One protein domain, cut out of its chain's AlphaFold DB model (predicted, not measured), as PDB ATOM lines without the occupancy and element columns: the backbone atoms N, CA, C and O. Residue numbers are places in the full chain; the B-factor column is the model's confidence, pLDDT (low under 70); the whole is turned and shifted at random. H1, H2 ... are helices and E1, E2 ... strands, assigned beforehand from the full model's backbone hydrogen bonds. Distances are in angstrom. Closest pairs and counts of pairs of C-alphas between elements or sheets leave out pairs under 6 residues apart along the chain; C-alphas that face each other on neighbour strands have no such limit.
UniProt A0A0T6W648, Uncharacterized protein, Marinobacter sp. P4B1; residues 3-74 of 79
ATOM      1  N   VAL A   3     163.820 185.564 125.371       94.38
ATOM      2  CA  VAL A   3     163.920 186.557 126.442       94.38
ATOM      3  C   VAL A   3     162.571 186.712 127.117       94.38
ATOM      4  O   VAL A   3     161.537 186.442 126.519       94.38
ATOM      5  N   TYR A   4     162.602 187.113 128.375       96.19
ATOM      6  CA  TYR A   4     161.441 187.260 129.231       96.19
ATOM      7  C   TYR A   4     161.468 188.646 129.843       96.19
ATOM      8  O   TYR A   4     162.526 189.110 130.279       96.19
ATOM      9  N   GLY A   5     160.310 189.274 129.929       96.00
ATOM     10  CA  GLY A   5     160.208 190.616 130.463       96.00
ATOM     11  C   GLY A   5     158.801 190.969 130.870       96.00
ATOM     12  O   GLY A   5     157.908 190.121 130.870       96.00
ATOM     13  N   PHE A   6     158.648 192.210 131.293       95.88
ATOM     14  CA  PHE A   6     157.370 192.783 131.665       95.88
ATOM     15  C   PHE A   6     157.466 194.307 131.629       95.88
ATOM     16  O   PHE A   6     158.554 194.876 131.785       95.88
ATOM     17  N   ASP A   7     156.324 194.951 131.462       95.19
ATOM     18  CA  ASP A   7     156.135 196.382 131.660       95.19
ATOM     19  C   ASP A   7     155.302 196.675 132.924       95.19
ATOM     20  O   ASP A   7     154.883 195.785 133.670       95.19
ATOM     21  N   SER A   8     155.059 197.952 133.195       91.81
ATOM     22  CA  SER A   8     154.276 198.395 134.350       91.81
ATOM     23  C   SER A   8     152.814 197.915 134.315       91.81
ATOM     24  O   SER A   8     152.194 197.750 135.364       91.81
ATOM     25  N   THR A   9     152.245 197.665 133.136       93.25
ATOM     26  CA  THR A   9     150.900 197.088 132.977       93.25
ATOM     27  C   THR A   9     150.899 195.613 133.361       93.25
ATOM     28  O   THR A   9     150.006 195.162 134.081       93.25
ATOM     29  N   ASP A  10     151.912 194.872 132.926       92.31
ATOM     30  CA  ASP A  10     152.097 193.463 133.262       92.31
ATOM     31  C   ASP A  10     152.274 193.256 134.773       92.31
ATOM     32  O   ASP A  10     151.756 192.288 135.327       92.31
ATOM     33  N   VAL A  11     152.931 194.192 135.473       91.06
ATOM     34  CA  VAL A  11     153.024 194.177 136.947       91.06
ATOM     35  C   VAL A  11     151.637 194.224 137.587       91.06
ATOM     36  O   VAL A  11     151.356 193.456 138.509       91.06
ATOM     37  N   VAL A  12     150.745 195.078 137.083       90.06
ATOM     38  CA  VAL A  12     149.369 195.182 137.591       90.06
ATOM     39  C   VAL A  12     148.575 193.905 137.302       90.06
ATOM     40  O   VAL A  12     147.763 193.485 138.128       90.06
ATOM     41  N   ARG A  13     148.811 193.272 136.148       90.00
ATOM     42  CA  ARG A  13     148.103 192.055 135.720       90.00
ATOM     43  C   ARG A  13     148.693 190.759 136.273       90.00
ATOM     44  O   ARG A  13     148.002 189.746 136.286       90.00
ATOM     45  N   GLY A  14     149.938 190.779 136.743       91.12
ATOM     46  CA  GLY A  14     150.688 189.565 137.053       91.12
ATOM     47  C   GLY A  14     151.019 188.757 135.795       91.12
ATOM     48  O   GLY A  14     150.925 187.531 135.798       91.12
ATOM     49  N   GLU A  15     151.376 189.434 134.708       92.81
ATOM     50  CA  GLU A  15     151.713 188.807 133.429       92.81
ATOM     51  C   GLU A  15     153.226 188.862 133.189       92.81
ATOM     52  O   GLU A  15     153.931 189.729 133.696       92.81
ATOM     53  N   LEU A  16     153.755 187.883 132.456       94.12
ATOM     54  CA  LEU A  16     155.147 187.872 132.019       94.12
ATOM     55  C   LEU A  16     155.144 187.654 130.514       94.12
ATOM     56  O   LEU A  16     154.485 186.734 130.031       94.12
ATOM     57  N   GLN A  17     155.897 188.461 129.787       94.88
ATOM     58  CA  GLN A  17     155.999 188.370 128.340       94.88
ATOM     59  C   GLN A  17     157.225 187.542 127.942       94.88
ATOM     60  O   GLN A  17     158.186 187.401 128.712       94.88
ATOM     61  N   VAL A  18     157.182 186.951 126.749       96.06
ATOM     62  CA  VAL A  18     158.300 186.210 126.163       96.06
ATOM     63  C   VAL A  18     158.435 186.585 124.696       96.06
ATOM     64  O   VAL A  18     157.444 186.652 123.987       96.06
ATOM     65  N   GLU A  19     159.666 186.799 124.250       94.94
ATOM     66  CA  GLU A  19     159.978 187.138 122.861       94.94
ATOM     67  C   GLU A  19     161.157 186.302 122.370       94.94
ATOM     68  O   GLU A  19     162.017 185.877 123.155       94.94
ATOM     69  N   GLU A  20     161.209 186.058 121.062       93.62
ATOM     70  CA  GLU A  20     162.357 185.432 120.418       93.62
ATOM     71  C   GLU A  20     163.239 186.485 119.752       93.62
ATOM     72  O   GLU A  20     162.821 187.227 118.868       93.62
ATOM     73  N   VAL A  21     164.493 186.534 120.193       90.50
ATOM     74  CA  VAL A  21     165.501 187.489 119.729       90.50
ATOM     75  C   VAL A  21     166.718 186.758 119.200       90.50
ATOM     76  O   VAL A  21     167.027 185.647 119.652       90.50
ATOM     77  N   ASP A  22     167.439 187.368 118.269       90.06
ATOM     78  CA  ASP A  22     168.727 186.832 117.862       90.06
ATOM     79  C   ASP A  22     169.768 187.064 118.959       90.06
ATOM     80  O   ASP A  22     169.760 188.064 119.676       90.06
ATOM     81  N   ALA A  23     170.703 186.124 119.102       85.38
ATOM     82  CA  ALA A  23     171.752 186.233 120.118       85.38
ATOM     83  C   ALA A  23     172.645 187.469 119.913       85.38
ATOM     84  O   ALA A  23     173.243 187.954 120.870       85.38
ATOM     85  N   ILE A  24     172.721 187.984 118.681       84.75
ATOM     86  CA  ILE A  24     173.461 189.205 118.355       84.75
ATOM     87  C   ILE A  24     172.776 190.463 118.911       84.75
ATOM     88  O   ILE A  24     173.459 191.385 119.348       84.75
ATOM     89  N   ASP A  25     171.445 190.477 118.988       82.00
ATOM     90  CA  ASP A  25     170.683 191.628 119.484       82.00
ATOM     91  C   ASP A  25     170.832 191.796 121.005       82.00
ATOM     92  O   ASP A  25     170.704 192.892 121.548       82.00
ATOM     93  N   MET A  26     171.199 190.721 121.713       84.69
ATOM     94  CA  MET A  26     171.453 190.743 123.158       84.69
ATOM     95  C   MET A  26     172.672 191.576 123.570       84.69
ATOM     96  O   MET A  26     172.846 191.835 124.762       84.69
ATOM     97  N   HIS A  27     173.511 192.009 122.625       86.12
ATOM     98  CA  HIS A  27     174.586 192.959 122.915       86.12
ATOM     99  C   HIS A  27     174.056 194.341 123.339       86.12
ATOM    100  O   HIS A  27     174.784 195.074 124.009       86.12
ATOM    101  N   PHE A  28     172.793 194.658 123.023       85.88
ATOM    102  CA  PHE A  28     172.146 195.941 123.315       85.88
ATOM    103  C   PHE A  28     170.829 195.740 124.093       85.88
ATOM    104  O   PHE A  28     169.738 195.993 123.577       85.88
ATOM    105  N   PRO A  29     170.885 195.278 125.358       84.50
ATOM    106  CA  PRO A  29     169.686 194.923 126.122       84.50
ATOM    107  C   PRO A  29     168.760 196.114 126.405       84.50
ATOM    108  O   PRO A  29     167.551 195.923 126.506       84.50
ATOM    109  N   GLU A  30     169.299 197.331 126.518       88.62
ATOM    110  CA  GLU A  30     168.505 198.554 126.708       88.62
ATOM    111  C   GLU A  30     167.713 198.922 125.448       88.62
ATOM    112  O   GLU A  30     166.547 199.301 125.536       88.62
ATOM    113  N   GLU A  31     168.304 198.741 124.264       89.62
ATOM    114  CA  GLU A  31     167.609 198.954 122.991       89.62
ATOM    115  C   GLU A  31     166.484 197.934 122.804       89.62
ATOM    116  O   GLU A  31     165.405 198.278 122.327       89.62
ATOM    117  N   MET A  32     166.703 196.694 123.245       90.25
ATOM    118  CA  MET A  32     165.682 195.648 123.211       90.25
ATOM    119  C   MET A  32     164.545 195.915 124.201       90.25
ATOM    120  O   MET A  32     163.382 195.761 123.837       90.25
ATOM    121  N   GLN A  33     164.851 196.380 125.414       92.50
ATOM    122  CA  GLN A  33     163.828 196.845 126.357       92.50
ATOM    123  C   GLN A  33     162.999 197.982 125.758       92.50
ATOM    124  O   GLN A  33     161.775 197.901 125.749       92.50
ATOM    125  N   ALA A  34     163.649 198.988 125.166       91.81
ATOM    126  CA  ALA A  34     162.960 200.095 124.509       91.81
ATOM    127  C   ALA A  34     162.111 199.633 123.311       91.81
ATOM    128  O   ALA A  34     160.999 200.123 123.121       91.81
ATOM    129  N   LYS A  35     162.610 198.673 122.524       92.44
ATOM    130  CA  LYS A  35     161.901 198.084 121.378       92.44
ATOM    131  C   LYS A  35     160.630 197.348 121.799       92.44
ATOM    132  O   LYS A  35     159.621 197.465 121.109       92.44
ATOM    133  N   PHE A  36     160.681 196.598 122.898       91.94
ATOM    134  CA  PHE A  36     159.527 195.865 123.422       91.94
ATOM    135  C   PHE A  36     158.641 196.704 124.348       91.94
ATOM    136  O   PHE A  36     157.531 196.292 124.666       91.94
ATOM    137  N   GLY A  37     159.109 197.881 124.768       94.00
ATOM    138  CA  GLY A  37     158.432 198.687 125.781       94.00
ATOM    139  C   GLY A  37     158.477 198.054 127.173       94.00
ATOM    140  O   GLY A  37     157.592 198.313 127.980       94.00
ATOM    141  N   TRP A  38     159.474 197.212 127.450       95.38
ATOM    142  CA  TRP A  38     159.605 196.507 128.723       95.38
ATOM    143  C   TRP A  38     160.434 197.302 129.722       95.38
ATOM    144  O   TRP A  38     161.466 197.872 129.376       95.38
ATOM    145  N   ASP A  39     160.027 197.234 130.985       93.31
ATOM    146  CA  ASP A  39     160.780 197.790 132.112       93.31
ATOM    147  C   ASP A  39     161.914 196.852 132.554       93.31
ATOM    148  O   ASP A  39     162.871 197.263 133.215       93.31
ATOM    149  N   LEU A  40     161.800 195.563 132.221       95.00
ATOM    150  CA  LEU A  40     162.807 194.553 132.508       95.00
ATOM    151  C   LEU A  40     162.906 193.540 131.373       95.00
ATOM    152  O   LEU A  40     161.899 193.044 130.877       95.00
ATOM    153  N   LEU A  41     164.138 193.158 131.039       95.31
ATOM    154  CA  LEU A  41     164.449 192.064 130.124       95.31
ATOM    155  C   LEU A  41     165.475 191.130 130.767       95.31
ATOM    156  O   LEU A  41     166.517 191.566 131.256       95.31
ATOM    157  N   SER A  42     165.205 189.827 130.740       94.69
ATOM    158  CA  SER A  42     166.145 188.780 131.142       94.69
ATOM    159  C   SER A  42     166.106 187.607 130.170       94.69
ATOM    160  O   SER A  42     165.073 187.247 129.615       94.69
ATOM    161  N   THR A  43     167.242 186.940 129.998       94.06
ATOM    162  CA  THR A  43     167.343 185.683 129.239       94.06
ATOM    163  C   THR A  43     166.874 184.471 130.051       94.06
ATOM    164  O   THR A  43     166.794 183.355 129.535       94.06
ATOM    165  N   ARG A  44     166.560 184.665 131.337       94.69
ATOM    166  CA  ARG A  44     166.163 183.611 132.271       94.69
ATOM    167  C   ARG A  44     164.778 183.888 132.830       94.69
ATOM    168  O   ARG A  44     164.570 184.823 133.599       94.69
ATOM    169  N   PHE A  45     163.855 182.972 132.549       95.56
ATOM    170  CA  PHE A  45     162.489 183.018 133.072       95.56
ATOM    171  C   PHE A  45     162.436 183.197 134.596       95.56
ATOM    172  O   PHE A  45     161.667 184.006 135.105       95.56
ATOM    173  N   SER A  46     163.267 182.463 135.342       95.69
ATOM    174  CA  SER A  46     163.279 182.527 136.808       95.69
ATOM    175  C   SER A  46     163.659 183.907 137.343       95.69
ATOM    176  O   SER A  46     163.141 184.313 138.382       95.69
ATOM    177  N   GLU A  47     164.549 184.621 136.650       96.12
ATOM    178  CA  GLU A  47     164.971 185.970 137.031       96.12
ATOM    179  C   GLU A  47     163.857 186.975 136.742       96.12
ATOM    180  O   GLU A  47     163.467 187.708 137.650       96.12
ATOM    181  N   ALA A  48     163.274 186.930 135.539       95.88
ATOM    182  CA  ALA A  48     162.153 187.791 135.163       95.88
ATOM    183  C   ALA A  48     160.941 187.587 136.092       95.88
ATOM    184  O   ALA A  48     160.424 188.549 136.656       95.88
ATOM    185  N   ARG A  49     160.558 186.332 136.370       97.00
ATOM    186  CA  ARG A  49     159.467 186.004 137.304       97.00
ATOM    187  C   ARG A  49     159.739 186.506 138.720       97.00
ATOM    188  O   ARG A  49     158.853 187.058 139.363       97.00
ATOM    189  N   SER A  50     160.957 186.314 139.230       96.88
ATOM    190  CA  SER A  50     161.300 186.765 140.586       96.88
ATOM    191  C   SER A  50     161.297 188.290 140.689       96.88
ATOM    192  O   SER A  50     160.880 188.836 141.710       96.88
ATOM    193  N   ALA A  51     161.735 188.980 139.633       96.69
ATOM    194  CA  ALA A  51     161.690 190.432 139.565       96.69
ATOM    195  C   ALA A  51     160.248 190.957 139.508       96.69
ATOM    196  O   ALA A  51     159.923 191.867 140.271       96.69
ATOM    197  N   LEU A  52     159.379 190.331 138.708       96.44
ATOM    198  CA  LEU A  52     157.951 190.646 138.645       96.44
ATOM    199  C   LEU A  52     157.292 190.502 140.022       96.44
ATOM    200  O   LEU A  52     156.721 191.457 140.537       96.44
ATOM    201  N   VAL A  53     157.471 189.354 140.684       96.75
ATOM    202  CA  VAL A  53     156.939 189.107 142.039       96.75
ATOM    203  C   VAL A  53     157.441 190.146 143.040       96.75
ATOM    204  O   VAL A  53     156.676 190.642 143.868       96.75
ATOM    205  N   ARG A  54     158.732 190.493 142.988       96.56
ATOM    206  CA  ARG A  54     159.303 191.528 143.859       96.56
ATOM    207  C   ARG A  54     158.657 192.887 143.600       96.56
ATOM    208  O   ARG A  54     158.412 193.618 144.558       96.56
ATOM    209  N   ARG A  55     158.398 193.221 142.335       96.00
ATOM    210  CA  ARG A  55     157.782 194.488 141.945       96.00
ATOM    211  C   ARG A  55     156.319 194.557 142.378       96.00
ATOM    212  O   ARG A  55     155.961 195.503 143.065       96.00
ATOM    213  N   MET A  56     155.545 193.505 142.128       95.94
ATOM    214  CA  MET A  56     154.164 193.363 142.605       95.94
ATOM    215  C   MET A  56     154.058 193.517 144.130       95.94
ATOM    216  O   MET A  56     153.225 194.263 144.637       95.94
ATOM    217  N   LYS A  57     154.961 192.873 144.887       95.56
ATOM    218  CA  LYS A  57     155.024 193.018 146.353       95.56
ATOM    219  C   LYS A  57     155.336 194.455 146.786       95.56
ATOM    220  O   LYS A  57     154.817 194.900 147.803       95.56
ATOM    221  N   ALA A  58     156.181 195.168 146.042       95.19
ATOM    222  CA  ALA A  58     156.526 196.557 146.338       95.19
ATOM    223  C   ALA A  58     155.387 197.539 146.010       95.19
ATOM    224  O   ALA A  58     155.239 198.541 146.704       95.19
ATOM    225  N   GLU A  59     154.589 197.246 144.982       93.62
ATOM    226  CA  GLU A  59     153.451 198.070 144.550       93.62
ATOM    227  C   GLU A  59     152.142 197.731 145.281       93.62
ATOM    228  O   GLU A  59     151.146 198.433 145.126       93.62
ATOM    229  N   GLY A  60     152.147 196.695 146.125       92.19
ATOM    230  CA  GLY A  60     150.981 196.293 146.909       92.19
ATOM    231  C   GLY A  60     149.923 195.550 146.094       92.19
ATOM    232  O   GLY A  60     148.738 195.658 146.404       92.19
ATOM    233  N   SER A  61     150.336 194.810 145.059       93.12
ATOM    234  CA  SER A  61     149.445 193.941 144.287       93.12
ATOM    235  C   SER A  61     148.787 192.873 145.163       93.12
ATOM    236  O   SER A  61     149.305 192.487 146.216       93.12
ATOM    237  N   ASP A  62     147.655 192.359 144.687       92.50
ATOM    238  CA  ASP A  62     146.887 191.339 145.389       92.50
ATOM    239  C   ASP A  62     147.703 190.040 145.629       92.50
ATOM    240  O   ASP A  62     148.389 189.562 144.712       92.50
ATOM    241  N   PRO A  63     147.652 189.446 146.840       92.81
ATOM    242  CA  PRO A  63     148.379 188.218 147.157       92.81
ATOM    243  C   PRO A  63     148.020 187.008 146.283       92.81
ATOM    244  O   PRO A  63     148.898 186.180 146.030       92.81
ATOM    245  N   GLU A  64     146.773 186.884 145.817       93.19
ATOM    246  CA  GLU A  64     146.368 185.800 144.917       93.19
ATOM    247  C   GLU A  64     147.042 185.968 143.555       93.19
ATOM    248  O   GLU A  64     147.646 185.018 143.056       93.19
ATOM    249  N   SER A  65     147.056 187.187 143.004       91.81
ATOM    250  CA  SER A  65     147.781 187.497 141.761       91.81
ATOM    251  C   SER A  65     149.275 187.190 141.880       91.81
ATOM    252  O   SER A  65     149.867 186.591 140.983       91.81
ATOM    253  N   ILE A  66     149.894 187.527 143.014       94.25
ATOM    254  CA  ILE A  66     151.299 187.191 143.283       94.25
ATOM    255  C   ILE A  66     151.504 185.670 143.312       94.25
ATOM    256  O   ILE A  66     152.465 185.168 142.725       94.25
ATOM    257  N   SER A  67     150.607 184.924 143.962       94.56
ATOM    258  CA  SER A  67     150.684 183.462 144.032       94.56
ATOM    259  C   SER A  67     150.544 182.810 142.653       94.56
ATOM    260  O   SER A  67     151.285 181.877 142.326       94.56
ATOM    261  N   LEU A  68     149.659 183.345 141.804       92.94
ATOM    262  CA  LEU A  68     149.520 182.909 140.416       92.94
ATOM    263  C   LEU A  68     150.835 183.087 139.651       92.94
ATOM    264  O   LEU A  68     151.304 182.130 139.028       92.94
ATOM    265  N   VAL A  69     151.492 184.243 139.777       93.81
ATOM    266  CA  VAL A  69     152.804 184.485 139.155       93.81
ATOM    267  C   VAL A  69     153.880 183.557 139.712       93.81
ATOM    268  O   VAL A  69     154.684 183.019 138.952       93.81
ATOM    269  N   GLU A  70     153.907 183.306 141.021       93.62
ATOM    270  CA  GLU A  70     154.858 182.366 141.632       93.62
ATOM    271  C   GLU A  70     154.674 180.932 141.090       93.62
ATOM    272  O   GLU A  70     155.657 180.195 140.924       93.62
ATOM    273  N   SER A  71     153.439 180.559 140.732       92.75
ATOM    274  CA  SER A  71     153.097 179.271 140.112       92.75
ATOM    275  C   SER A  71     153.376 179.196 138.599       92.75
ATOM    276  O   SER A  71     153.384 178.099 138.027       92.75
ATOM    277  N   LEU A  72     153.648 180.337 137.952       93.56
ATOM    278  CA  LEU A  72     153.888 180.439 136.514       93.56
ATOM    279  C   LEU A  72     155.117 179.621 136.094       93.56
ATOM    280  O   LEU A  72     156.153 179.595 136.775       93.56
ATOM    281  N   LYS A  73     155.017 178.989 134.920       91.50
ATOM    282  CA  LYS A  73     156.091 178.220 134.281       91.50
ATOM    283  C   LYS A  73     156.395 178.791 132.904       91.50
ATOM    284  O   LYS A  73     155.479 179.154 132.176       91.50
ATOM    285  N   ALA A  74     157.667 178.752 132.508       88.12
ATOM    286  CA  ALA A  74     158.110 179.215 131.190       88.12
ATOM    287  C   ALA A  74     157.358 178.544 130.026       88.12
ATOM    288  O   ALA A  74     157.131 179.165 128.997       88.12
TER     289      ALA A  74
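AT A GLANCE: This is residues 3 to 74 of the 79 residues of an uncharacterized protein of Marinobacter sp. P4B1 (UniProt A0A0T6W648). A small sheet of three short strands, E2, E1 and E3, makes the core, with the long helix H3 along one face and H2 across the other. H3 folds back into H4 as a helical hairpin whose second helix does not reach the sheet, and short H1 packs crosswise on H3. The printed part has 72 residues with four named helices and three named strands, in the order E1, H1, E2, H2, E3, H3, H4, and its class is mixed, helices and strands. The sheet's order is E2, E1, E3, all antiparallel. The whole is compact, with a radius of gyration of the C-alphas of 12.1 A, yet elongated in outline, spanning 38 by 21 by 14 A.

IN THESE COORDINATES: E1, residues 3 to 6, begins at C-alpha 3 at (163.920, 186.557, 126.442) and measures 10.4 A. H1 holds residues 8 to 13, and E2, residues 17 to 20, measures 10.6 A. H2, residues 29 to 36, measures 10.6 A, and E3 holds residues 40 to 42. H3, residues 45 to 59, is the longest helix at 21.0 A and starts at C-alpha 45 at (162.489, 183.018, 133.072). H4, residues 63 to 71, measures 12.3 A and ends at C-alpha 71 at (153.097, 179.271, 140.112).

HOW THE PARTS SIT: E1 is the inner strand. It is antiparallel to E2 at 151 degrees, with N 17 and O 5 at 2.8 A, within hydrogen-bond range. It is antiparallel to E3 at 159 degrees, with N 4 and O 42 at 2.8 A. H3 is on the sheet at a height of 8.8 A, over E1 and E3, and runs along the strands, at 9 degrees to E1 on the local plane; the closest C-alphas of E1 and H3 are those of Tyr 4 and Phe 45, 5.8 A apart. H2 is on the opposite face at a height of 9.0 A, across the strands, at 65 degrees to E3 on the local plane; its closest C-alpha to E3 is that of Gln 33, 6.1 A from that of Leu 41. These are three layers, helices on both faces of a sheet. E2, H2 and E3 form a split strand-helix-strand unit, two strands running the same way with E1 between them, and its crossover is right-handed. H3 and H4 form a hairpin and touch at a shallow tilt of 7 degrees, opposite ways, the closest C-alphas being those of Val 53 and Ile 66, 6.1 A apart. H1 is not on the sheet; it touches residues 52 to 56 of H3, about perpendicular at 88 degrees, the closest C-alphas being those of Val 11 and Met 56, 5.8 A apart. H2 and H3 are apart. In H1, H2, H3 and H4 every O i to N i+4 pair is within hydrogen-bond range.

THE WHOLE: The two C-alphas farthest apart are those of Ile 24 and Pro 63, 38.2 A. The printed part has no cut and no long link; the link from E2 to H2, 8 residues, is short and the others are tight. The mean pLDDT of the printed part is 92.8, and no printed residue is under 70.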